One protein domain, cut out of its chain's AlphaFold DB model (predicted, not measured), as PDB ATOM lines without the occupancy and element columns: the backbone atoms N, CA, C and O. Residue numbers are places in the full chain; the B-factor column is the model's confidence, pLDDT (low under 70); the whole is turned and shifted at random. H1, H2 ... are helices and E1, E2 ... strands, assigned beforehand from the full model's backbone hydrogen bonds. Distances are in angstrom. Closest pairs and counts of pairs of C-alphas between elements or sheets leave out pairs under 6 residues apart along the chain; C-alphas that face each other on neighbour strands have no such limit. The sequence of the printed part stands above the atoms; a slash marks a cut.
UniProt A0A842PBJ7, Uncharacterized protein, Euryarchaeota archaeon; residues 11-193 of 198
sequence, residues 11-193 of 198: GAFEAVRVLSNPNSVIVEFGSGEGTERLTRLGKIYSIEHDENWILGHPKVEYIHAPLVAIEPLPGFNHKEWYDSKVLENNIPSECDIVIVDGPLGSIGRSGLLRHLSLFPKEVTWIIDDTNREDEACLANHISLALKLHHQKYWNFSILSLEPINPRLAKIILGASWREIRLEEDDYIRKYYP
ATOM      1  N   GLY A  11      23.831 143.383 -25.844       93.38
ATOM      2  CA  GLY A  11      24.762 143.950 -24.878       93.38
ATOM      3  C   GLY A  11      25.815 144.865 -25.515       93.38
ATOM      4  O   GLY A  11      26.010 145.984 -25.029       93.38
ATOM      5  N   ALA A  12      26.463 144.426 -26.598       96.12
ATOM      6  CA  ALA A  12      27.464 145.222 -27.308       96.12
ATOM      7  C   ALA A  12      26.831 146.434 -28.011       96.12
ATOM      8  O   ALA A  12      27.348 147.546 -27.902       96.12
ATOM      9  N   PHE A  13      25.660 146.273 -28.634       96.00
ATOM     10  CA  PHE A  13      24.901 147.388 -29.201       96.00
ATOM     11  C   PHE A  13      24.559 148.439 -28.135       96.00
ATOM     12  O   PHE A  13      24.715 149.641 -28.364       96.00
ATOM     13  N   GLU A  14      24.109 148.011 -26.951       97.31
ATOM     14  CA  GLU A  14      23.816 148.929 -25.849       97.31
ATOM     15  C   GLU A  14      25.079 149.651 -25.361       97.31
ATOM     16  O   GLU A  14      25.007 150.838 -25.036       97.31
ATOM     17  N   ALA A  15      26.233 148.974 -25.347       98.06
ATOM     18  CA  ALA A  15      27.517 149.601 -25.050       98.06
ATOM     19  C   ALA A  15      27.831 150.723 -26.039       98.06
ATOM     20  O   ALA A  15      28.071 151.851 -25.609       98.06
ATOM     21  N   VAL A  16      27.732 150.459 -27.344       98.12
ATOM     22  CA  VAL A  16      27.921 151.489 -28.374       98.12
ATOM     23  C   VAL A  16      26.942 152.644 -28.148       98.12
ATOM     24  O   VAL A  16      27.358 153.796 -28.095       98.12
ATOM     25  N   ARG A  17      25.657 152.354 -27.906       98.12
ATOM     26  CA  ARG A  17      24.607 153.368 -27.712       98.12
ATOM     27  C   ARG A  17      24.874 154.320 -26.547       98.12
ATOM     28  O   ARG A  17      24.516 155.492 -26.636       98.12
ATOM     29  N   VAL A  18      25.392 153.824 -25.423       98.06
ATOM     30  CA  VAL A  18      25.616 154.664 -24.231       98.06
ATOM     31  C   VAL A  18      26.985 155.334 -24.208       98.06
ATOM     32  O   VAL A  18      27.174 156.259 -23.417       98.06
ATOM     33  N   LEU A  19      27.927 154.857 -25.025       97.94
ATOM     34  CA  LEU A  19      29.281 155.402 -25.136       97.94
ATOM     35  C   LEU A  19      29.434 156.354 -26.327       97.94
ATOM     36  O   LEU A  19      30.341 157.181 -26.319       97.94
ATOM     37  N   SER A  20      28.542 156.279 -27.316       97.38
ATOM     38  CA  SER A  20      28.520 157.193 -28.451       97.38
ATOM     39  C   SER A  20      27.627 158.412 -28.213       97.38
ATOM     40  O   SER A  20      26.803 158.484 -27.297       97.38
ATOM     41  N   ASN A  21      27.778 159.392 -29.094       95.81
ATOM     42  CA  ASN A  21      26.843 160.489 -29.283       95.81
ATOM     43  C   ASN A  21      26.577 160.668 -30.792       95.81
ATOM     44  O   ASN A  21      27.303 160.095 -31.597       95.81
ATOM     45  N   PRO A  22      25.581 161.469 -31.217       94.12
ATOM     46  CA  PRO A  22      25.227 161.588 -32.637       94.12
ATOM     47  C   PRO A  22      26.359 162.024 -33.583       94.12
ATOM     48  O   PRO A  22      26.233 161.818 -34.787       94.12
ATOM     49  N   ASN A  23      27.437 162.618 -33.062       96.44
ATOM     50  CA  ASN A  23      28.603 163.026 -33.846       96.44
ATOM     51  C   ASN A  23      29.741 161.996 -33.818       96.44
ATOM     52  O   ASN A  23      30.754 162.224 -34.470       96.44
ATOM     53  N   SER A  24      29.602 160.899 -33.070       98.12
ATOM     54  CA  SER A  24      30.645 159.884 -32.965       98.12
ATOM     55  C   SER A  24      30.936 159.236 -34.316       98.12
ATOM     56  O   SER A  24      30.011 158.918 -35.069       98.12
ATOM     57  N   VAL A  25      32.212 158.985 -34.591       98.44
ATOM     58  CA  VAL A  25      32.673 158.174 -35.717       98.44
ATOM     59  C   VAL A  25      32.939 156.756 -35.228       98.44
ATOM     60  O   VAL A  25      33.745 156.530 -34.323       98.44
ATOM     61  N   ILE A  26      32.247 155.796 -35.833       98.69
ATOM     62  CA  ILE A  26      32.283 154.388 -35.451       98.69
ATOM     63  C   ILE A  26      32.824 153.591 -36.632       98.69
ATOM     64  O   ILE A  26      32.279 153.669 -37.734       98.69
ATOM     65  N   VAL A  27      33.891 152.835 -36.391       98.62
ATOM     66  CA  VAL A  27      34.450 151.889 -37.356       98.62
ATOM     67  C   VAL A  27      34.039 150.485 -36.940       98.62
ATOM     68  O   VAL A  27      34.341 150.046 -35.835       98.62
ATOM     69  N   GLU A  28      33.342 149.782 -37.815       98.31
ATOM     70  CA  GLU A  28      32.942 148.389 -37.644       98.31
ATOM     71  C   GLU A  28      33.805 147.513 -38.553       98.31
ATOM     72  O   GLU A  28      33.954 147.801 -39.736       98.31
ATOM     73  N   PHE A  29      34.381 146.445 -38.007       97.69
ATOM     74  CA  PHE A  29      34.893 145.329 -38.794       97.69
ATOM     75  C   PHE A  29      33.824 144.244 -38.829       97.69
ATOM     76  O   PHE A  29      33.435 143.775 -37.761       97.69
ATOM     77  N   GLY A  30      33.422 143.827 -40.030       95.25
ATOM     78  CA  GLY A  30      32.352 142.858 -40.270       95.25
ATOM     79  C   GLY A  30      31.002 143.547 -40.408       95.25
ATOM     80  O   GLY A  30      30.447 144.012 -39.417       95.25
ATOM     81  N   SER A  31      30.476 143.617 -41.630       93.81
ATOM     82  CA  SER A  31      29.148 144.170 -41.868       93.81
ATOM     83  C   SER A  31      28.076 143.087 -41.829       93.81
ATOM     84  O   SER A  31      28.313 141.902 -42.058       93.81
ATOM     85  N   GLY A  32      26.840 143.507 -41.581       90.75
ATOM     86  CA  GLY A  32      25.698 142.611 -41.624       90.75
ATOM     87  C   GLY A  32      24.375 143.351 -41.580       90.75
ATOM     88  O   GLY A  32      24.306 144.580 -41.635       90.75
ATOM     89  N   GLU A  33      23.291 142.597 -41.416       87.56
ATOM     90  CA  GLU A  33      21.936 143.156 -41.316       87.56
ATOM     91  C   GLU A  33      21.788 144.141 -40.136       87.56
ATOM     92  O   GLU A  33      20.919 145.014 -40.141       87.56
ATOM     93  N   GLY A  34      22.649 144.026 -39.118       89.69
ATOM     94  CA  GLY A  34      22.691 144.927 -37.967       89.69
ATOM     95  C   GLY A  34      23.381 146.270 -38.210       89.69
ATOM     96  O   GLY A  34      23.104 147.214 -37.463       89.69
ATOM     97  N   THR A  35      24.205 146.404 -39.253       94.88
ATOM     98  CA  THR A  35      25.032 147.598 -39.488       94.88
ATOM     99  C   THR A  35      24.183 148.865 -39.658       94.88
ATOM    100  O   THR A  35      24.510 149.917 -39.107       94.88
ATOM    101  N   GLU A  36      23.021 148.792 -40.327       94.88
ATOM    102  CA  GLU A  36      22.123 149.953 -40.473       94.88
ATOM    103  C   GLU A  36      21.633 150.495 -39.121       94.88
ATOM    104  O   GLU A  36      21.434 151.699 -38.935       94.88
ATOM    105  N   ARG A  37      21.450 149.617 -38.129       94.62
ATOM    106  CA  ARG A  37      20.977 150.015 -36.797       94.62
ATOM    107  C   ARG A  37      21.986 150.940 -36.111       94.62
ATOM    108  O   ARG A  37      21.562 151.833 -35.369       94.62
ATOM    109  N   LEU A  38      23.285 150.771 -36.381       96.31
ATOM    110  CA  LEU A  38      24.355 151.604 -35.827       96.31
ATOM    111  C   LEU A  38      24.303 153.044 -36.346       96.31
ATOM    112  O   LEU A  38      24.662 153.956 -35.606       96.31
ATOM    113  N   THR A  39      23.749 153.308 -37.536       96.12
ATOM    114  CA  THR A  39      23.688 154.682 -38.086       96.12
ATOM    115  C   THR A  39      22.781 155.622 -37.288       96.12
ATOM    116  O   THR A  39      22.668 156.807 -37.595       96.12
ATOM    117  N   ARG A  40      22.051 155.097 -36.299       95.19
ATOM    118  CA  ARG A  40      21.276 155.888 -35.333       95.19
ATOM    119  C   ARG A  40      22.153 156.463 -34.218       95.19
ATOM    120  O   ARG A  40      21.678 157.308 -33.465       95.19
ATOM    121  N   LEU A  41      23.383 155.968 -34.088       97.12
ATOM    122  CA  LEU A  41      24.295 156.208 -32.971       97.12
ATOM    123  C   LEU A  41      25.494 157.084 -33.343       97.12
ATOM    124  O   LEU A  41      26.164 157.562 -32.433       97.12
ATOM    125  N   GLY A  42      25.760 157.275 -34.638       96.75
ATOM    126  CA  GLY A  42      26.897 158.033 -35.152       96.75
ATOM    127  C   GLY A  42      27.097 157.837 -36.658       96.75
ATOM    128  O   GLY A  42      26.253 157.246 -37.340       96.75
ATOM    129  N   LYS A  43      28.228 158.331 -37.170       98.00
ATOM    130  CA  LYS A  43      28.699 158.097 -38.539       98.00
ATOM    131  C   LYS A  43      29.408 156.746 -38.607       98.00
ATOM    132  O   LYS A  43      30.348 156.522 -37.848       98.00
ATOM    133  N   ILE A  44      28.970 155.870 -39.509       98.25
ATOM    134  CA  ILE A  44      29.451 154.484 -39.580       98.25
ATOM    135  C   ILE A  44      30.366 154.292 -40.781       98.25
ATOM    136  O   ILE A  44      29.972 154.598 -41.907       98.25
ATOM    137  N   TYR A  45      31.544 153.735 -40.521       98.44
ATOM    138  CA  TYR A  45      32.423 153.135 -41.515       98.44
ATOM    139  C   TYR A  45      32.441 151.629 -41.271       98.44
ATOM    140  O   TYR A  45      32.848 151.207 -40.194       98.44
ATOM    141  N   SER A  46      31.979 150.829 -42.227       98.06
ATOM    142  CA  SER A  46      31.898 149.371 -42.069       98.06
ATOM    143  C   SER A  46      32.851 148.685 -43.043       98.06
ATOM    144  O   SER A  46      32.779 148.901 -44.255       98.06
ATOM    145  N   ILE A  47      33.795 147.921 -42.501       98.19
ATOM    146  CA  ILE A  47      34.856 147.225 -43.223       98.19
ATOM    147  C   ILE A  47      34.403 145.790 -43.465       98.19
ATOM    148  O   ILE A  47      34.207 145.029 -42.518       98.19
ATOM    149  N   GLU A  48      34.304 145.409 -44.734       97.50
ATOM    150  CA  GLU A  48      33.790 144.104 -45.134       97.50
ATOM    151  C   GLU A  48      34.653 143.477 -46.233       97.50
ATOM    152  O   GLU A  48      35.143 144.166 -47.124       97.50
ATOM    153  N   HIS A  49      34.861 142.164 -46.157       96.50
ATOM    154  CA  HIS A  49      35.666 141.400 -47.103       96.50
ATOM    155  C   HIS A  49      34.836 140.764 -48.216       96.50
ATOM    156  O   HIS A  49      35.313 140.647 -49.348       96.50
ATOM    157  N   ASP A  50      33.607 140.362 -47.904       95.44
ATOM    158  CA  ASP A  50      32.684 139.720 -48.827       95.44
ATOM    159  C   ASP A  50      31.662 140.743 -49.333       95.44
ATOM    160  O   ASP A  50      30.831 141.262 -48.588       95.44
ATOM    161  N   GLU A  51      31.705 141.019 -50.638       95.81
ATOM    162  CA  GLU A  51      30.815 141.979 -51.300       95.81
ATOM    163  C   GLU A  51      29.326 141.668 -51.080       95.81
ATOM    164  O   GLU A  51      28.504 142.583 -51.110       95.81
ATOM    165  N   ASN A  52      28.962 140.410 -50.802       94.94
ATOM    166  CA  ASN A  52      27.577 140.029 -50.514       94.94
ATOM    167  C   ASN A  52      27.044 140.632 -49.207       94.94
ATOM    168  O   ASN A  52      25.829 140.766 -49.050       94.94
ATOM    169  N   TRP A  53      27.929 141.006 -48.282       94.00
ATOM    170  CA  TRP A  53      27.574 141.635 -47.009       94.00
ATOM    171  C   TRP A  53      27.639 143.166 -47.066       94.00
ATOM    172  O   TRP A  53      27.240 143.844 -46.116       94.00
ATOM    173  N   ILE A  54      28.018 143.741 -48.212       94.38
ATOM    174  CA  ILE A  54      27.918 145.179 -48.488       94.38
ATOM    175  C   ILE A  54      26.475 145.499 -48.898       94.38
ATOM    176  O   ILE A  54      26.125 145.598 -50.073       94.38
ATOM    177  N   LEU A  55      25.611 145.675 -47.899       93.38
ATOM    178  CA  LEU A  55      24.159 145.808 -48.095       93.38
ATOM    179  C   LEU A  55      23.715 147.160 -48.689       93.38
ATOM    180  O   LEU A  55      22.530 147.367 -48.945       93.38
ATOM    181  N   GLY A  56      24.640 148.104 -48.897       92.75
ATOM    182  CA  GLY A  56      24.350 149.376 -49.569       92.75
ATOM    183  C   GLY A  56      23.456 150.335 -48.770       92.75
ATOM    184  O   GLY A  56      22.802 151.202 -49.350       92.75
ATOM    185  N   HIS A  57      23.412 150.198 -47.440       95.25
ATOM    186  CA  HIS A  57      22.683 151.125 -46.572       95.25
ATOM    187  C   HIS A  57      23.186 152.574 -46.750       95.25
ATOM    188  O   HIS A  57      24.371 152.837 -46.560       95.25
ATOM    189  N   PRO A  58      22.306 153.553 -47.039       93.00
ATOM    190  CA  PRO A  58      22.702 154.884 -47.520       93.00
ATOM    191  C   PRO A  58      23.412 155.771 -46.485       93.00
ATOM    192  O   PRO A  58      23.879 156.852 -46.826       93.00
ATOM    193  N   LYS A  59      23.440 155.365 -45.212       95.69
ATOM    194  CA  LYS A  59      24.087 156.094 -44.107       95.69
ATOM    195  C   LYS A  59      25.351 155.400 -43.590       95.69
ATOM    196  O   LYS A  59      25.850 155.766 -42.528       95.69
ATOM    197  N   VAL A  60      25.816 154.383 -44.309       97.94
ATOM    198  CA  VAL A  60      27.004 153.601 -43.980       97.94
ATOM    199  C   VAL A  60      28.031 153.831 -45.077       97.94
ATOM    200  O   VAL A  60      27.736 153.647 -46.256       97.94
ATOM    201  N   GLU A  61      29.235 154.224 -44.683       97.94
ATOM    202  CA  GLU A  61      30.390 154.278 -45.573       97.94
ATOM    203  C   GLU A  61      31.035 152.887 -45.586       97.94
ATOM    204  O   GLU A  61      31.709 152.492 -44.633       97.94
ATOM    205  N   TYR A  62      30.788 152.102 -46.632       98.00
ATOM    206  CA  TYR A  62      31.379 150.770 -46.751       98.00
ATOM    207  C   TYR A  62      32.803 150.843 -47.291       98.00
ATOM    208  O   TYR A  62      33.070 151.508 -48.291       98.00
ATOM    209  N   ILE A  63      33.703 150.098 -46.657       98.06
ATOM    210  CA  ILE A  63      35.077 149.892 -47.106       98.06
ATOM    211  C   ILE A  63      35.212 148.412 -47.455       98.06
ATOM    212  O   ILE A  63      35.333 147.565 -46.572       98.06
ATOM    213  N   HIS A  64      35.192 148.100 -48.750       98.06
ATOM    214  CA  HIS A  64      35.467 146.740 -49.208       98.06
ATOM    215  C   HIS A  64      36.962 146.449 -49.105       98.06
ATOM    216  O   HIS A  64      37.753 147.024 -49.850       98.06
ATOM    217  N   ALA A  65      37.349 145.567 -48.189       97.81
ATOM    218  CA  ALA A  65      38.727 145.156 -47.965       97.81
ATOM    219  C   ALA A  65      38.837 143.628 -48.107       97.81
ATOM    220  O   ALA A  65      38.571 142.899 -47.154       97.81
ATOM    221  N   PRO A  66      39.230 143.100 -49.278       97.31
ATOM    222  CA  PRO A  66      39.401 141.664 -49.468       97.31
ATOM    223  C   PRO A  66      40.364 141.047 -48.448       97.31
ATOM    224  O   PRO A  66      41.293 141.705 -47.973       97.31
ATOM    225  N   LEU A  67      40.167 139.765 -48.137       97.50
ATOM    226  CA  LEU A  67      41.104 139.030 -47.294       97.50
ATOM    227  C   LEU A  67      42.404 138.747 -48.050       97.50
ATOM    228  O   LEU A  67      42.397 138.323 -49.206       97.50
ATOM    229  N   VAL A  68      43.523 138.943 -47.365       96.94
ATOM    230  CA  VAL A  68      44.867 138.621 -47.835       96.94
ATOM    231  C   VAL A  68      45.564 137.722 -46.830       96.94
ATOM    232  O   VAL A  68      45.300 137.784 -45.628       96.94
ATOM    233  N   ALA A  69      46.482 136.892 -47.324       96.38
ATOM    234  CA  ALA A  69      47.271 136.021 -46.470       96.38
ATOM    235  C   ALA A  69      48.129 136.833 -45.488       96.38
ATOM    236  O   ALA A  69      48.787 137.806 -45.866       96.38
ATOM    237  N   ILE A  70      48.158 136.391 -44.235       94.62
ATOM    238  CA  ILE A  70      49.008 136.927 -43.175       94.62
ATOM    239  C   ILE A  70      49.790 135.803 -42.508       94.62
ATOM    240  O   ILE A  70      49.336 134.663 -42.412       94.62
ATOM    241  N   GLU A  71      50.960 136.148 -41.980       93.19
ATOM    242  CA  GLU A  71      51.682 135.247 -41.088       93.19
ATOM    243  C   GLU A  71      50.949 135.162 -39.740       93.19
ATOM    244  O   GLU A  71      50.734 136.218 -39.112       93.19
ATOM    245  N   PRO A  72      50.604 133.944 -39.268       92.62
ATOM    246  CA  PRO A  72      49.959 133.752 -37.978       92.62
ATOM    247  C   PRO A  72      50.732 134.426 -36.847       92.62
ATOM    248  O   PRO A  72      51.965 134.460 -36.821       92.62
ATOM    249  N   LEU A  73      49.989 134.985 -35.899       91.75
ATOM    250  CA  LEU A  73      50.564 135.575 -34.696       91.75
ATOM    251  C   LEU A  73      50.700 134.510 -33.602       91.75
ATOM    252  O   LEU A  73      49.884 133.593 -33.545       91.75
ATOM    253  N   PRO A  74      51.689 134.622 -32.696       89.19
ATOM    254  CA  PRO A  74      51.772 133.735 -31.543       89.19
ATOM    255  C   PRO A  74      50.446 133.701 -30.772       89.19
ATOM    256  O   PRO A  74      49.918 134.749 -30.408       89.19
ATOM    257  N   GLY A  75      49.917 132.500 -30.535       87.06
ATOM    258  CA  GLY A  75      48.625 132.309 -29.868       87.06
ATOM    259  C   GLY A  75      47.402 132.356 -30.789       87.06
ATOM    260  O   GLY A  75      46.298 132.211 -30.284       87.06
ATOM    261  N   PHE A  76      47.581 132.513 -32.106       92.31
ATOM    262  CA  PHE A  76      46.499 132.512 -33.093       92.31
ATOM    263  C   PHE A  76      46.851 131.636 -34.297       92.31
ATOM    264  O   PHE A  76      47.985 131.635 -34.770       92.31
ATOM    265  N   ASN A  77      45.858 130.931 -34.841       91.00
ATOM    266  CA  ASN A  77      46.021 130.106 -36.047       91.00
ATOM    267  C   ASN A  77      45.463 130.765 -37.320       91.00
ATOM    268  O   ASN A  77      45.385 130.118 -38.366       91.00
ATOM    269  N   HIS A  78      45.085 132.041 -37.234       92.19
ATOM    270  CA  HIS A  78      44.551 132.829 -38.339       92.19
ATOM    271  C   HIS A  78      45.597 133.064 -39.426       92.19
ATOM    272  O   HIS A  78      46.741 133.416 -39.133       92.19
ATOM    273  N   LYS A  79      45.188 132.879 -40.681       93.69
ATOM    274  CA  LYS A  79      46.075 132.951 -41.854       93.69
ATOM    275  C   LYS A  79      45.669 134.021 -42.850       93.69
ATOM    276  O   LYS A  79      46.392 134.238 -43.814       93.69
ATOM    277  N   GLU A  80      44.535 134.669 -42.633       95.81
ATOM    278  CA  GLU A  80      43.998 135.683 -43.531       95.81
ATOM    279  C   GLU A  80      43.442 136.849 -42.716       95.81
ATOM    280  O   GLU A  80      42.974 136.666 -41.597       95.81
ATOM    281  N   TRP A  81      43.515 138.060 -43.254       97.06
ATOM    282  CA  TRP A  81      42.923 139.262 -42.661       97.06
ATOM    283  C   TRP A  81      42.655 140.295 -43.755       97.06
ATOM    284  O   TRP A  81      43.156 140.150 -44.866       97.06
ATOM    285  N   TYR A  82      41.870 141.328 -43.456       97.38
ATOM    286  CA  TYR A  82      41.609 142.443 -44.366       97.38
ATOM    287  C   TYR A  82      42.904 143.035 -44.950       97.38
ATOM    288  O   TYR A  82      43.885 143.232 -44.224       97.38
ATOM    289  N   ASP A  83      42.895 143.362 -46.245       97.50
ATOM    290  CA  ASP A  83      44.010 144.038 -46.915       97.50
ATOM    291  C   ASP A  83      44.316 145.386 -46.244       97.50
ATOM    292  O   ASP A  83      43.581 146.369 -46.381       97.50
ATOM    293  N   SER A  84      45.444 145.449 -45.532       95.19
ATOM    294  CA  SER A  84      45.827 146.632 -44.765       95.19
ATOM    295  C   SER A  84      46.052 147.862 -45.636       95.19
ATOM    296  O   SER A  84      45.827 148.971 -45.163       95.19
ATOM    297  N   LYS A  85      46.434 147.701 -46.910       96.69
ATOM    298  CA  LYS A  85      46.615 148.839 -47.821       96.69
ATOM    299  C   LYS A  85      45.287 149.499 -48.145       96.69
ATOM    300  O   LYS A  85      45.233 150.714 -48.324       96.69
ATOM    301  N   VAL A  86      44.211 148.719 -48.231       97.62
ATOM    302  CA  VAL A  86      42.869 149.282 -48.389       97.62
ATOM    303  C   VAL A  86      42.498 150.062 -47.133       97.62
ATOM    304  O   VAL A  86      42.052 151.203 -47.240       97.62
ATOM    305  N   LEU A  87      42.752 149.494 -45.952       96.31
ATOM    306  CA  LEU A  87      42.447 150.145 -44.677       96.31
ATOM    307  C   LEU A  87      43.219 151.457 -44.493       96.31
ATOM    308  O   LEU A  87      42.612 152.480 -44.198       96.31
ATOM    309  N   GLU A  88      44.530 151.453 -44.738       95.44
ATOM    310  CA  GLU A  88      45.414 152.626 -44.632       95.44
ATOM    311  C   GLU A  88      44.940 153.816 -45.478       95.44
ATOM    312  O   GLU A  88      45.157 154.965 -45.096       95.44
ATOM    313  N   ASN A  89      44.282 153.553 -46.610       95.81
ATOM    314  CA  ASN A  89      43.814 154.592 -47.526       95.81
ATOM    315  C   ASN A  89      42.374 155.058 -47.264       95.81
ATOM    316  O   ASN A  89      41.990 156.108 -47.778       95.81
ATOM    317  N   ASN A  90      41.567 154.290 -46.523       96.62
ATOM    318  CA  ASN A  90      40.118 154.512 -46.440       96.62
ATOM    319  C   ASN A  90      39.571 154.646 -45.012       96.62
ATOM    320  O   ASN A  90      38.470 155.169 -44.844       96.62
ATOM    321  N   ILE A  91      40.303 154.200 -43.984       94.69
ATOM    322  CA  ILE A  91      39.882 154.386 -42.590       94.69
ATOM    323  C   ILE A  91      39.851 155.887 -42.252       94.69
ATOM    324  O   ILE A  91      40.773 156.623 -42.620       94.69
ATOM    325  N   PRO A  92      38.810 156.368 -41.549       95.31
ATOM    326  CA  PRO A  92      38.735 157.765 -41.144       95.31
ATOM    327  C   PRO A  92      39.843 158.119 -40.143       95.31
ATOM    328  O   PRO A  92      40.167 157.346 -39.244       95.31
ATOM    329  N   SER A  93      40.392 159.332 -40.260       91.19
ATOM    330  CA  SER A  93      41.416 159.842 -39.333       91.19
ATOM    331  C   SER A  93      40.886 160.094 -37.919       91.19
ATOM    332  O   SER A  93      41.659 160.130 -36.964       91.19
ATOM    333  N   GLU A  94      39.577 160.307 -37.795       95.12
ATOM    334  CA  GLU A  94      38.861 160.431 -36.529       95.12
ATOM    335  C   GLU A  94      38.062 159.151 -36.293       95.12
ATOM    336  O   GLU A  94      37.407 158.640 -37.200       95.12
ATOM    337  N   CYS A  95      38.124 158.627 -35.076       97.44
ATOM    338  CA  CYS A  95      37.388 157.442 -34.668       97.44
ATOM    339  C   CYS A  95      37.221 157.492 -33.152       97.44
ATOM    340  O   CYS A  95      38.196 157.707 -32.433       97.44
ATOM    341  N   ASP A  96      35.991 157.302 -32.683       98.31
ATOM    342  CA  ASP A  96      35.666 157.253 -31.257       98.31
ATOM    343  C   ASP A  96      35.488 155.810 -30.784       98.31
ATOM    344  O   ASP A  96      35.847 155.465 -29.655       98.31
ATOM    345  N   ILE A  97      34.914 154.961 -31.644       98.69
ATOM    346  CA  ILE A  97      34.585 153.573 -31.322       98.69
ATOM    347  C   ILE A  97      35.012 152.649 -32.461       98.69
ATOM    348  O   ILE A  97      34.650 152.876 -33.613       98.69
ATOM    349  N   VAL A  98      35.716 151.569 -32.116       98.69
ATOM    350  CA  VAL A  98      35.981 150.441 -33.014       98.69
ATOM    351  C   VAL A  98      35.207 149.221 -32.535       98.69
ATOM    352  O   VAL A  98      35.371 148.794 -31.393       98.69
ATOM    353  N   ILE A  99      34.387 148.647 -33.408       98.56
ATOM    354  CA  ILE A  99      33.682 147.382 -33.192       98.56
ATOM    355  C   ILE A  99      34.429 146.298 -33.966       98.56
ATOM    356  O   ILE A  99      34.644 146.427 -35.168       98.56
ATOM    357  N   VAL A 100      34.842 145.240 -33.275       97.62
ATOM    358  CA  VAL A 100      35.527 144.091 -33.870       97.62
ATOM    359  C   VAL A 100      34.573 142.906 -33.868       97.62
ATOM    360  O   VAL A 100      34.499 142.170 -32.884       97.62
ATOM    361  N   ASP A 101      33.863 142.740 -34.982       94.06
ATOM    362  CA  ASP A 101      32.952 141.621 -35.247       94.06
ATOM    363  C   ASP A 101      33.286 140.890 -36.572       94.06
ATOM    364  O   ASP A 101      32.597 139.984 -37.037       94.06
ATOM    365  N   GLY A 102      34.435 141.215 -37.167       91.69
ATOM    366  CA  GLY A 102      34.811 140.784 -38.507       91.69
ATOM    367  C   GLY A 102      36.326 140.636 -38.688       91.69
ATOM    368  O   GLY A 102      37.093 141.289 -37.969       91.69
ATOM    369  N   PRO A 103      36.780 139.770 -39.619       90.38
ATOM    370  CA  PRO A 103      35.965 138.789 -40.316       90.38
ATOM    371  C   PRO A 103      35.554 137.710 -39.299       90.38
ATOM    372  O   PRO A 103      35.743 137.872 -38.086       90.38
ATOM    373  N   LEU A 104      34.984 136.600 -39.762       85.50
ATOM    374  CA  LEU A 104      34.643 135.492 -38.868       85.50
ATOM    375  C   LEU A 104      35.835 135.128 -37.974       85.50
ATOM    376  O   LEU A 104      36.983 135.125 -38.429       85.50
ATOM    377  N   GLY A 105      35.549 134.809 -36.709       77.38
ATOM    378  CA  GLY A 105      36.570 134.485 -35.710       77.38
ATOM    379  C   GLY A 105      37.586 133.466 -36.217       77.38
ATOM    380  O   GLY A 105      38.779 133.705 -36.140       77.38
ATOM    381  N   SER A 106      37.117 132.415 -36.894       79.19
ATOM    382  CA  SER A 106      37.942 131.350 -37.482       79.19
ATOM    383  C   SER A 106      38.888 131.774 -38.613       79.19
ATOM    384  O   SER A 106      39.753 130.988 -39.000       79.19
ATOM    385  N   ILE A 107      38.711 132.965 -39.182       83.44
ATOM    386  CA  ILE A 107      39.500 133.449 -40.317       83.44
ATOM    387  C   ILE A 107      40.706 134.236 -39.811       83.44
ATOM    388  O   ILE A 107      41.844 133.904 -40.160       83.44
ATOM    389  N   GLY A 108      40.456 135.296 -39.030       82.31
ATOM    390  CA  GLY A 108      41.351 136.441 -39.143       82.31
ATOM    391  C   GLY A 108      41.442 137.472 -38.038       82.31
ATOM    392  O   GLY A 108      42.377 138.263 -38.115       82.31
ATOM    393  N   ARG A 109      40.554 137.515 -37.031       93.38
ATOM    394  CA  ARG A 109      40.417 138.702 -36.146       93.38
ATOM    395  C   ARG A 109      41.728 139.200 -35.518       93.38
ATOM    396  O   ARG A 109      41.904 140.394 -35.288       93.38
ATOM    397  N   SER A 110      42.703 138.309 -35.325       94.12
ATOM    398  CA  SER A 110      44.036 138.657 -34.818       94.12
ATOM    399  C   SER A 110      44.898 139.516 -35.742       94.12
ATOM    400  O   SER A 110      45.822 140.159 -35.252       94.12
ATOM    401  N   GLY A 111      44.641 139.549 -37.053       94.62
ATOM    402  CA  GLY A 111      45.385 140.395 -37.992       94.62
ATOM    403  C   GLY A 111      45.362 141.874 -37.599       94.62
ATOM    404  O   GLY A 111      46.369 142.569 -37.751       94.62
ATOM    405  N   LEU A 112      44.277 142.312 -36.947       96.44
ATOM    406  CA  LEU A 112      44.127 143.638 -36.350       96.44
ATOM    407  C   LEU A 112      45.306 144.046 -35.450       96.44
ATOM    408  O   LEU A 112      45.692 145.214 -35.438       96.44
ATOM    409  N   LEU A 113      45.927 143.099 -34.734       96.81
ATOM    410  CA  LEU A 113      47.035 143.374 -33.810       96.81
ATOM    411  C   LEU A 113      48.257 144.003 -34.498       96.81
ATOM    412  O   LEU A 113      49.027 144.707 -33.847       96.81
ATOM    413  N   ARG A 114      48.435 143.787 -35.807       95.75
ATOM    414  CA  ARG A 114      49.520 144.403 -36.592       95.75
ATOM    415  C   ARG A 114      49.215 145.842 -37.013       95.75
ATOM    416  O   ARG A 114      50.125 146.553 -37.428       95.75
ATOM    417  N   HIS A 115      47.960 146.266 -36.891       96.12
ATOM    418  CA  HIS A 115      47.436 147.501 -37.470       96.12
ATOM    419  C   HIS A 115      46.725 148.393 -36.442       96.12
ATOM    420  O   HIS A 115      46.006 149.315 -36.813       96.12
ATOM    421  N   LEU A 116      46.956 148.178 -35.141       96.81
ATOM    422  CA  LEU A 116      46.366 149.004 -34.079       96.81
ATOM    423  C   LEU A 116      46.722 150.496 -34.212       96.81
ATOM    424  O   LEU A 116      45.958 151.348 -33.776       96.81
ATOM    425  N   SER A 117      47.853 150.821 -34.848       95.75
ATOM    426  CA  SER A 117      48.283 152.201 -35.106       95.75
ATOM    427  C   SER A 117      47.460 152.937 -36.165       95.75
ATOM    428  O   SER A 117      47.676 154.133 -36.341       95.75
ATOM    429  N   LEU A 118      46.557 152.254 -36.881       95.62
ATOM    430  CA  LEU A 118      45.608 152.909 -37.789       95.62
ATOM    431  C   LEU A 118      44.581 153.759 -37.032       95.62
ATOM    432  O   LEU A 118      43.959 154.635 -37.624       95.62
ATOM    433  N   PHE A 119      44.411 153.508 -35.734       96.31
ATOM    434  CA  PHE A 119      43.382 154.132 -34.921       96.31
ATOM    435  C   PHE A 119      43.961 155.176 -33.954       96.31
ATOM    436  O   PHE A 119      45.079 155.008 -33.449       96.31
ATOM    437  N   PRO A 120      43.208 156.250 -33.652       94.00
ATOM    438  CA  PRO A 120      43.571 157.201 -32.608       94.00
ATOM    439  C   PRO A 120      43.743 156.532 -31.237       94.00
ATOM    440  O   PRO A 120      43.140 155.505 -30.930       94.00
ATOM    441  N   LYS A 121      44.544 157.152 -30.363       90.38
ATOM    442  CA  LYS A 121      44.833 156.605 -29.024       90.38
ATOM    443  C   LYS A 121      43.619 156.551 -28.095       90.38
ATOM    444  O   LYS A 121      43.597 155.718 -27.198       90.38
ATOM    445  N   GLU A 122      42.655 157.450 -28.276       93.44
ATOM    446  CA  GLU A 122      41.504 157.627 -27.376       93.44
ATOM    447  C   GLU A 122      40.259 156.839 -27.822       93.44
ATOM    448  O   GLU A 122      39.153 157.084 -27.349       93.44
ATOM    449  N   VAL A 123      40.442 155.855 -28.705       97.12
ATOM    450  CA  VAL A 123      39.374 154.969 -29.179       97.12
ATOM    451  C   VAL A 123      38.897 154.024 -28.078       97.12
ATOM    452  O   VAL A 123      39.692 153.401 -27.369       97.12
ATOM    453  N   THR A 124      37.578 153.851 -27.998       98.50
ATOM    454  CA  THR A 124      36.949 152.750 -27.261       98.50
ATOM    455  C   THR A 124      36.769 151.544 -28.176       98.50
ATOM    456  O   THR A 124      36.217 151.655 -29.265       98.50
ATOM    457  N   TRP A 125      37.189 150.368 -27.727       98.69
ATOM    458  CA  TRP A 125      37.087 149.131 -28.495       98.69
ATOM    459  C   TRP A 125      35.975 148.259 -27.933       98.69
ATOM    460  O   TRP A 125      35.926 148.021 -26.726       98.69
ATOM    461  N   ILE A 126      35.120 147.748 -28.809       98.50
ATOM    462  CA  ILE A 126      34.107 146.742 -28.512       98.50
ATOM    463  C   ILE A 126      34.517 145.476 -29.256       98.50
ATOM    464  O   ILE A 126      34.491 145.445 -30.483       98.50
ATOM    465  N   ILE A 127      34.941 144.451 -28.524       97.81
ATOM    466  CA  ILE A 127      35.321 143.157 -29.104       97.81
ATOM    467  C   ILE A 127      34.156 142.204 -28.876       97.81
ATOM    468  O   ILE A 127      33.857 141.906 -27.714       97.81
ATOM    469  N   ASP A 128      33.488 141.771 -29.945       94.75
ATOM    470  CA  ASP A 128      32.354 140.849 -29.835       94.75
ATOM    471  C   ASP A 128      32.826 139.394 -29.690       94.75
ATOM    472  O   ASP A 128      33.990 139.067 -29.941       94.75
ATOM    473  N   ASP A 129      31.929 138.521 -29.240       91.81
ATOM    474  CA  ASP A 129      32.153 137.085 -29.021       91.81
ATOM    475  C   ASP A 129      33.346 136.711 -28.108       91.81
ATOM    476  O   ASP A 129      33.913 135.626 -28.199       91.81
ATOM    477  N   THR A 130      33.721 137.560 -27.145       93.44
ATOM    478  CA  THR A 130      34.849 137.313 -26.206       93.44
ATOM    479  C   THR A 130      34.611 136.222 -25.156       93.44
ATOM    480  O   THR A 130      35.402 136.049 -24.228       93.44
ATOM    481  N   ASN A 131      33.520 135.477 -25.274       89.25
ATOM    482  CA  ASN A 131      33.342 134.187 -24.611       89.25
ATOM    483  C   ASN A 131      34.037 133.041 -25.372       89.25
ATOM    484  O   ASN A 131      34.240 131.973 -24.789       89.25
ATOM    485  N   ARG A 132      34.432 133.262 -26.633       88.19
ATOM    486  CA  ARG A 132      35.339 132.409 -27.406       88.19
ATOM    487  C   ARG A 132      36.793 132.726 -27.050       88.19
ATOM    488  O   ARG A 132      37.137 133.859 -26.709       88.19
ATOM    489  N   GLU A 133      37.642 131.702 -27.091       88.75
ATOM    490  CA  GLU A 133      39.024 131.790 -26.604       88.75
ATOM    491  C   GLU A 133      39.877 132.762 -27.426       88.75
ATOM    492  O   GLU A 133      40.556 133.609 -26.842       88.75
ATOM    493  N   ASP A 134      39.788 132.703 -28.756       91.25
ATOM    494  CA  ASP A 134      40.579 133.555 -29.647       91.25
ATOM    495  C   ASP A 134      40.177 135.032 -29.507       91.25
ATOM    496  O   ASP A 134      41.040 135.895 -29.356       91.25
ATOM    497  N   GLU A 135      38.885 135.351 -29.446       93.38
ATOM    498  CA  GLU A 135      38.388 136.713 -29.222       93.38
ATOM    499  C   GLU A 135      38.739 137.239 -27.822       93.38
ATOM    500  O   GLU A 135      39.148 138.395 -27.666       93.38
ATOM    501  N   ALA A 136      38.648 136.397 -26.787       93.94
ATOM    502  CA  ALA A 136      39.096 136.755 -25.442       93.94
ATOM    503  C   ALA A 136      40.605 137.049 -25.412       93.94
ATOM    504  O   ALA A 136      41.050 138.008 -24.769       93.94
ATOM    505  N   CYS A 137      41.390 136.226 -26.109       94.62
ATOM    506  CA  CYS A 137      42.829 136.380 -26.259       94.62
ATOM    507  C   CYS A 137      43.165 137.670 -27.018       94.62
ATOM    508  O   CYS A 137      44.029 138.434 -26.578       94.62
ATOM    509  N   LEU A 138      42.444 137.963 -28.102       96.56
ATOM    510  CA  LEU A 138      42.564 139.191 -28.883       96.56
ATOM    511  C   LEU A 138      42.303 140.428 -28.021       96.56
ATOM    512  O   LEU A 138      43.135 141.333 -27.987       96.56
ATOM    513  N   ALA A 139      41.199 140.445 -27.269       97.56
ATOM    514  CA  ALA A 139      40.860 141.553 -26.381       97.56
ATOM    515  C   ALA A 139      41.965 141.817 -25.340       97.56
ATOM    516  O   ALA A 139      42.352 142.969 -25.127       97.56
ATOM    517  N   ASN A 140      42.532 140.758 -24.745       97.44
ATOM    518  CA  ASN A 140      43.656 140.888 -23.814       97.44
ATOM    519  C   ASN A 140      44.900 141.482 -24.506       97.44
ATOM    520  O   ASN A 140      45.551 142.364 -23.947       97.44
ATOM    521  N   HIS A 141      45.234 141.024 -25.719       97.62
ATOM    522  CA  HIS A 141      46.384 141.537 -26.470       97.62
ATOM    523  C   HIS A 141      46.229 143.022 -26.810       97.62
ATOM    524  O   HIS A 141      47.172 143.785 -26.603       97.62
ATOM    525  N   ILE A 142      45.048 143.446 -27.274       97.94
ATOM    526  CA  ILE A 142      44.764 144.858 -27.571       97.94
ATOM    527  C   ILE A 142      44.873 145.697 -26.292       97.94
ATOM    528  O   ILE A 142      45.568 146.714 -26.284       97.94
ATOM    529  N   SER A 143      44.251 145.249 -25.195       98.06
ATOM    530  CA  SER A 143      44.305 145.940 -23.900       98.06
ATOM    531  C   SER A 143      45.743 146.138 -23.420       98.06
ATOM    532  O   SER A 143      46.107 147.246 -23.030       98.06
ATOM    533  N   LEU A 144      46.586 145.106 -23.504       97.56
ATOM    534  CA  LEU A 144      47.986 145.192 -23.091       97.56
ATOM    535  C   LEU A 144      48.820 146.075 -24.024       97.56
ATOM    536  O   LEU A 144      49.597 146.903 -23.543       97.56
ATOM    537  N   ALA A 145      48.653 145.930 -25.342       96.81
ATOM    538  CA  ALA A 145      49.404 146.694 -26.336       96.81
ATOM    539  C   ALA A 145      49.119 148.201 -26.240       96.81
ATOM    540  O   ALA A 145      50.037 149.017 -26.348       96.81
ATOM    541  N   LEU A 146      47.857 148.562 -25.999       97.31
ATOM    542  CA  LEU A 146      47.392 149.948 -25.942       97.31
ATOM    543  C   LEU A 146      47.262 150.500 -24.513       97.31
ATOM    544  O   LEU A 146      46.969 151.682 -24.348       97.31
ATOM    545  N   LYS A 147      47.535 149.684 -23.484       97.62
ATOM    546  CA  LYS A 147      47.415 150.026 -22.050       97.62
ATOM    547  C   LYS A 147      46.005 150.487 -21.659       97.62
ATOM    548  O   LYS A 147      45.844 151.470 -20.941       97.62
ATOM    549  N   LEU A 148      44.996 149.765 -22.135       98.25
ATOM    550  CA  LEU A 148      43.583 150.074 -21.915       98.25
ATOM    551  C   LEU A 148      43.019 149.290 -20.733       98.25
ATOM    552  O   LEU A 148      43.387 148.135 -20.505       98.25
ATOM    553  N   HIS A 149      42.051 149.878 -20.037       98.19
ATOM    554  CA  HIS A 149      41.195 149.152 -19.110       98.19
ATOM    555  C   HIS A 149      40.351 148.135 -19.869       98.19
ATOM    556  O   HIS A 149      39.732 148.468 -20.874       98.19
ATOM    557  N   HIS A 150      40.300 146.904 -19.361       98.19
ATOM    558  CA  HIS A 150      39.511 145.816 -19.935       98.19
ATOM    559  C   HIS A 150      38.320 145.507 -19.035       98.19
ATOM    560  O   HIS A 150      38.486 145.031 -17.912       98.19
ATOM    561  N   GLN A 151      37.112 145.747 -19.538       97.69
ATOM    562  CA  GLN A 151      35.872 145.366 -18.876       97.69
ATOM    563  C   GLN A 151      35.153 144.277 -19.676       97.69
ATOM    564  O   GLN A 151      34.791 144.477 -20.833       97.69
ATOM    565  N   LYS A 152      34.953 143.115 -19.049       96.00
ATOM    566  CA  LYS A 152      34.285 141.959 -19.661       96.00
ATOM    567  C   LYS A 152      32.798 141.940 -19.332       96.00
ATOM    568  O   LYS A 152      32.405 142.183 -18.190       96.00
ATOM    569  N   TYR A 153      32.003 141.602 -20.334       95.06
ATOM    570  CA  TYR A 153      30.578 141.305 -20.243       95.06
ATOM    571  C   TYR A 153      30.349 139.858 -20.702       95.06
ATOM    572  O   TYR A 153      31.318 139.126 -20.898       95.06
ATOM    573  N   TRP A 154      29.096 139.403 -20.800       89.06
ATOM    574  CA  TRP A 154      28.821 137.974 -21.001       89.06
ATOM    575  C   TRP A 154      29.463 137.410 -22.284       89.06
ATOM    576  O   TRP A 154      30.107 136.368 -22.229       89.06
ATOM    577  N   ASN A 155      29.333 138.116 -23.410       91.00
ATOM    578  CA  ASN A 155      29.848 137.701 -24.717       91.00
ATOM    579  C   ASN A 155      30.687 138.767 -25.424       91.00
ATOM    580  O   ASN A 155      31.157 138.513 -26.514       91.00
ATOM    581  N   PHE A 156      30.951 139.923 -24.825       96.38
ATOM    582  CA  PHE A 156      31.783 140.960 -25.439       96.38
ATOM    583  C   PHE A 156      32.658 141.644 -24.390       96.38
ATOM    584  O   PHE A 156      32.430 141.541 -23.179       96.38
ATOM    585  N   SER A 157      33.678 142.352 -24.856       98.12
ATOM    586  CA  SER A 157      34.575 143.135 -24.014       98.12
ATOM    587  C   SER A 157      34.616 144.584 -24.467       98.12
ATOM    588  O   SER A 157      34.608 144.864 -25.662       98.12
ATOM    589  N   ILE A 158      34.723 145.493 -23.501       98.62
ATOM    590  CA  ILE A 158      35.000 146.908 -23.738       98.62
ATOM    591  C   ILE A 158      36.434 147.193 -23.308       98.62
ATOM    592  O   ILE A 158      36.813 146.864 -22.178       98.62
ATOM    593  N   LEU A 159      37.213 147.806 -24.198       98.69
ATOM    594  CA  LEU A 159      38.559 148.295 -23.912       98.69
ATOM    595  C   LEU A 159      38.583 149.816 -24.051       98.69
ATOM    596  O   LEU A 159      38.231 150.343 -25.104       98.69
ATOM    597  N   SER A 160      38.998 150.528 -23.011       98.19
ATOM    598  CA  SER A 160      38.973 151.995 -23.000       98.19
ATOM    599  C   SER A 160      40.141 152.584 -22.214       98.19
ATOM    600  O   SER A 160      40.687 151.942 -21.317       98.19
ATOM    601  N   LEU A 161      40.537 153.814 -22.552       97.44
ATOM    602  CA  LEU A 161      41.646 154.500 -21.879       97.44
ATOM    603  C   LEU A 161      41.348 154.766 -20.400       97.44
ATOM    604  O   LEU A 161      42.236 154.649 -19.566       97.44
ATOM    605  N   GLU A 162      40.091 155.072 -20.090       96.25
ATOM    606  CA  GLU A 162      39.586 155.269 -18.734       96.25
ATOM    607  C   GLU A 162      38.507 154.224 -18.418       96.25
ATOM    608  O   GLU A 162      37.807 153.772 -19.333       96.25
ATOM    609  N   PRO A 163      38.313 153.838 -17.146       95.94
ATOM    610  CA  PRO A 163      37.235 152.935 -16.764       95.94
ATOM    611  C   PRO A 163      35.859 153.487 -17.148       95.94
ATOM    612  O   PRO A 163      35.563 154.669 -16.948       95.94
ATOM    613  N   ILE A 164      34.970 152.612 -17.620       97.19
ATOM    614  CA  ILE A 164      33.598 153.003 -17.948       97.19
ATOM    615  C   ILE A 164      32.888 153.527 -16.699       97.19
ATOM    616  O   ILE A 164      32.929 152.922 -15.623       97.19
ATOM    617  N   ASN A 165      32.182 154.651 -16.854       96.38
ATOM    618  CA  ASN A 165      31.413 155.258 -15.775       96.38
ATOM    619  C   ASN A 165      30.493 154.212 -15.104       96.38
ATOM    620  O   ASN A 165      29.708 153.569 -15.807       96.38
ATOM    621  N   PRO A 166      30.483 154.079 -13.762       97.12
ATOM    622  CA  PRO A 166      29.711 153.037 -13.080       97.12
ATOM    623  C   PRO A 166      28.207 153.031 -13.384       97.12
ATOM    624  O   PRO A 166      27.568 151.980 -13.318       97.12
ATOM    625  N   ARG A 167      27.609 154.189 -13.705       97.94
ATOM    626  CA  ARG A 167      26.197 154.262 -14.112       97.94
ATOM    627  C   ARG A 167      25.997 153.658 -15.497       97.94
ATOM    628  O   ARG A 167      25.089 152.850 -15.661       97.94
ATOM    629  N   LEU A 168      26.857 154.003 -16.457       97.94
ATOM    630  CA  LEU A 168      26.811 153.442 -17.809       97.94
ATOM    631  C   LEU A 168      27.131 151.946 -17.785       97.94
ATOM    632  O   LEU A 168      26.373 151.153 -18.331       97.94
ATOM    633  N   ALA A 169      28.157 151.539 -17.033       97.44
ATOM    634  CA  ALA A 169      28.519 150.139 -16.851       97.44
ATOM    635  C   ALA A 169      27.342 149.287 -16.343       97.44
ATOM    636  O   ALA A 169      27.162 148.166 -16.811       97.44
ATOM    637  N   LYS A 170      26.506 149.817 -15.435       97.50
ATOM    638  CA  LYS A 170      25.281 149.138 -14.969       97.50
ATOM    639  C   LYS A 170      24.215 149.001 -16.056       97.50
ATOM    640  O   LYS A 170      23.529 147.984 -16.076       97.50
ATOM    641  N   ILE A 171      24.063 149.996 -16.931       98.00
ATOM    642  CA  ILE A 171      23.120 149.929 -18.059       98.00
ATOM    643  C   ILE A 171      23.550 148.817 -19.019       98.00
ATOM    644  O   ILE A 171      22.752 147.929 -19.316       98.00
ATOM    645  N   ILE A 172      24.828 148.824 -19.404       97.69
ATOM    646  CA  ILE A 172      25.431 147.832 -20.301       97.69
ATOM    647  C   ILE A 172      25.321 146.429 -19.699       97.69
ATOM    648  O   ILE A 172      24.822 145.504 -20.336       97.69
ATOM    649  N   LEU A 173      25.700 146.283 -18.426       95.56
ATOM    650  CA  LEU A 173      25.588 145.022 -17.698       95.56
ATOM    651  C   LEU A 173      24.135 144.532 -17.664       95.56
ATOM    652  O   LEU A 173      23.877 143.350 -17.855       95.56
ATOM    653  N   GLY A 174      23.173 145.436 -17.467       96.25
ATOM    654  CA  GLY A 174      21.752 145.112 -17.506       96.25
ATOM    655  C   GLY A 174      21.284 144.581 -18.863       96.25
ATOM    656  O   GLY A 174      20.475 143.657 -18.882       96.25
ATOM    657  N   ALA A 175      21.768 145.136 -19.980       95.62
ATOM    658  CA  ALA A 175      21.474 144.620 -21.320       95.62
ATOM    659  C   ALA A 175      22.113 143.249 -21.555       95.62
ATOM    660  O   ALA A 175      21.400 142.305 -21.887       95.62
ATOM    661  N   SER A 176      23.401 143.117 -21.239       92.94
ATOM    662  CA  SER A 176      24.141 141.854 -21.338       92.94
ATOM    663  C   SER A 176      23.481 140.727 -20.523       92.94
ATOM    664  O   SER A 176      23.312 139.612 -21.009       92.94
ATOM    665  N   TRP A 177      22.989 141.025 -19.311       91.56
ATOM    666  CA  TRP A 177      22.253 140.053 -18.492       91.56
ATOM    667  C   TRP A 177      20.858 139.707 -19.009       91.56
ATOM    668  O   TRP A 177      20.337 138.654 -18.642       91.56
ATOM    669  N   ARG A 178      20.196 140.600 -19.750       92.56
ATOM    670  CA  ARG A 178      18.895 140.285 -20.354       92.56
ATOM    671  C   ARG A 178      19.086 139.344 -21.530       92.56
ATOM    672  O   ARG A 178      18.385 138.344 -21.600       92.56
ATOM    673  N   GLU A 179      20.066 139.631 -22.374       89.44
ATOM    674  CA  GLU A 179      20.432 138.800 -23.518       89.44
ATOM    675  C   GLU A 179      20.788 137.379 -23.074       89.44
ATOM    676  O   GLU A 179      20.060 136.440 -23.395       89.44
ATOM    677  N   ILE A 180      21.770 137.218 -22.176       87.31
ATOM    678  CA  ILE A 180      22.106 135.895 -21.628       87.31
ATOM    679  C   ILE A 180      20.963 135.284 -20.812       87.31
ATOM    680  O   ILE A 180      21.075 134.150 -20.408       87.31
ATOM    681  N   ARG A 181      19.852 135.948 -20.489       87.38
ATOM    682  CA  ARG A 181      18.699 135.246 -19.883       87.38
ATOM    683  C   ARG A 181      17.748 134.686 -20.926       87.38
ATOM    684  O   ARG A 181      17.103 133.682 -20.651       87.38
ATOM    685  N   LEU A 182      17.693 135.319 -22.089       87.50
ATOM    686  CA  LEU A 182      16.831 134.935 -23.199       87.50
ATOM    687  C   LEU A 182      17.475 133.894 -24.121       87.50
ATOM    688  O   LEU A 182      16.747 133.211 -24.828       87.50
ATOM    689  N   GLU A 183      18.803 133.753 -24.091       86.25
ATOM    690  CA  GLU A 183      19.509 132.752 -24.899       86.25
ATOM    691  C   GLU A 183      19.103 131.303 -24.580       86.25
ATOM    692  O   GLU A 183      18.808 130.960 -23.434       86.25
ATOM    693  N   GLU A 184      19.134 130.421 -25.574       85.38
ATOM    694  CA  GLU A 184      18.822 129.009 -25.349       85.38
ATOM    695  C   GLU A 184      20.027 128.257 -24.772       85.38
ATOM    696  O   GLU A 184      21.165 128.425 -25.211       85.38
ATOM    697  N   ASP A 185      19.780 127.373 -23.808       84.81
ATOM    698  CA  ASP A 185      20.826 126.553 -23.186       84.81
ATOM    699  C   ASP A 185      21.578 125.688 -24.203       84.81
ATOM    700  O   ASP A 185      22.781 125.464 -24.073       84.81
ATOM    701  N   ASP A 186      20.885 125.209 -25.235       84.81
ATOM    702  CA  ASP A 186      21.491 124.412 -26.301       84.81
ATOM    703  C   ASP A 186      22.390 125.260 -27.204       84.81
ATOM    704  O   ASP A 186      23.455 124.797 -27.617       84.81
ATOM    705  N   TYR A 187      22.018 126.521 -27.444       82.25
ATOM    706  CA  TYR A 187      22.871 127.484 -28.133       82.25
ATOM    707  C   TYR A 187      24.146 127.757 -27.324       82.25
ATOM    708  O   TYR A 187      25.253 127.614 -27.850       82.25
ATOM    709  N   ILE A 188      24.012 128.039 -26.024       82.81
ATOM    710  CA  ILE A 188      25.161 128.268 -25.135       82.81
ATOM    711  C   ILE A 188      26.053 127.033 -25.063       82.81
ATOM    712  O   ILE A 188      27.264 127.148 -25.213       82.81
ATOM    713  N   ARG A 189      25.484 125.834 -24.916       82.62
ATOM    714  CA  ARG A 189      26.267 124.592 -24.907       82.62
ATOM    715  C   ARG A 189      27.020 124.363 -26.211       82.62
ATOM    716  O   ARG A 189      28.154 123.891 -26.175       82.62
ATOM    717  N   LYS A 190      26.399 124.672 -27.351       80.75
ATOM    718  CA  LYS A 190      26.989 124.443 -28.671       80.75
ATOM    719  C   LYS A 190      28.138 125.402 -28.969       80.75
ATOM    720  O   LYS A 190      29.166 124.956 -29.470       80.75
ATOM    721  N   TYR A 191      27.957 126.693 -28.700       75.50
ATOM    722  CA  TYR A 191      28.907 127.724 -29.125       75.50
ATOM    723  C   TYR A 191      29.806 128.234 -27.994       75.50
ATOM    724  O   TYR A 191      30.900 128.719 -28.266       75.50
ATOM    725  N   TYR A 192      29.394 128.065 -26.734       76.25
ATOM    726  CA  TYR A 192      30.086 128.566 -25.538       76.25
ATOM    727  C   TYR A 192      30.189 127.501 -24.428       76.25
ATOM    728  O   TYR A 192      29.824 127.755 -23.276       76.25
ATOM    729  N   PRO A 193      30.717 126.296 -24.725       68.75
ATOM    730  CA  PRO A 193      30.660 125.143 -23.820       68.75
ATOM    731  C   PRO A 193      31.336 125.374 -22.457       68.75
ATOM    732  O   PRO A 193      30.977 124.723 -21.478       68.75
TER     733      PRO A 193
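This is residues 11 to 193 of the 198 residues of an uncharacterized protein of Euryarchaeota archaeon (UniProt A0A842PBJ7). A twisted seven-stranded sheet makes the core, with helices over both faces: H3 and H5 on one face, H1 and H2 on the other, and the long helix H6 packed on H1. E3 at one edge runs on into a small separate hairpin of E4 and E5, while H7 lies farthest out, after H6. The printed part has 183 residues, with seven named helices and nine named strands in the order H1 E1 H2 E2 E3 E4 E5 H3 E6 H4 E7 H5 E8 E9 H6 H7. The large sheet, E3 E2 E1 E6 E7 E9 E8, is mixed, the small one antiparallel, and the class is mixed, helices and strands. The whole is compact and rounded, with a radius of gyration of the C-alphas of 15.6 A and spans of 40 by 37 by 34 A.

H1, residues 11 to 19, begins at C-alpha 11, (24.762, 143.950, -24.878), and is 12.3 A long from first to last C-alpha. E1 is residues 25 to 29, 13.4 A; H2 residues 35 to 38; E2, the longest strand, residues 43 to 48, 16.3 A; and E3 residues 60 to 64, 12.1 A. E4, residues 67 to 69, E5, residues 80 to 82, and H3, residues 84 to 90, follow. E6 is residues 97 to 100, its C-alpha 100 at (35.527, 144.091, -33.870); H4 is residues 109 to 114 and E7 residues 124 to 127. H5, residues 133 to 146, is 20.0 A long. E8 is residues 149 to 152 and E9 residues 157 to 160. H6, residues 166 to 182, is 24.4 A long, and H7, residues 185 to 191, ends at C-alpha 191, (28.907, 127.724, -29.125).

The large sheet is twisted, its C-alphas lying up to 4.3 A off the best plane. E3, E2, E1, E6 and E7 are parallel neighbours in that order: N 61 and O 44 are 2.9 A apart, N 45 and O 26 2.9 A, N 99 and O 27 2.8 A, and N 98 and O 124 2.9 A, within hydrogen-bond range. E9 is antiparallel to E7, with N 125 and O 159 at 2.8 A, and forms a hairpin with E8, with N 149 and O 160 at 2.8 A. E1, H2, E2 and E6, H4, E7 are strand-helix-strand units, parallel neighbour strands with a helix between, and E7, H5, E8 is a split one, with E9 between its strands; the three crossovers are right-handed. The arrangement is in three layers, the large sheet with helices on both its faces, H3 and H5 on one and H1 on the other: H5, at a height of 8.8 A over the sheet, runs along E9, at 4 degrees on the local plane, and H3 is on the same face as H5. H1 is on the opposite face at a height of 9.3 A, and H2 on the same face as H1. H4 only grazes the sheet, with residues 109 to 112, and touches H5, the C-alphas of Ser 110 and Leu 138 being closest at 6.1 A. H6, not on the sheet, touches H1 at a shallow tilt of 21 degrees, opposite ways, the C-alphas of Gly 11 and Ser 176 being closest at 4.2 A. The hairpin E4 and E5 has N 68 and O 81 at 2.8 A. Every O i to N i+4 pair is within hydrogen-bond range in H1, H3, H5, H6 and H7; H4 has 0 of 2, with 3 of 3 O i to N i+3 pairs, and H2 is too short for such a pair.

The C-alphas of Asn 89 and Asp 185 are the two farthest apart, at 43.7 A. The printed part has no cut. The link from E2 to E3, with 11 residues between them, is long. The mean pLDDT of the printed part is 94.2, and residue 193 is under 70.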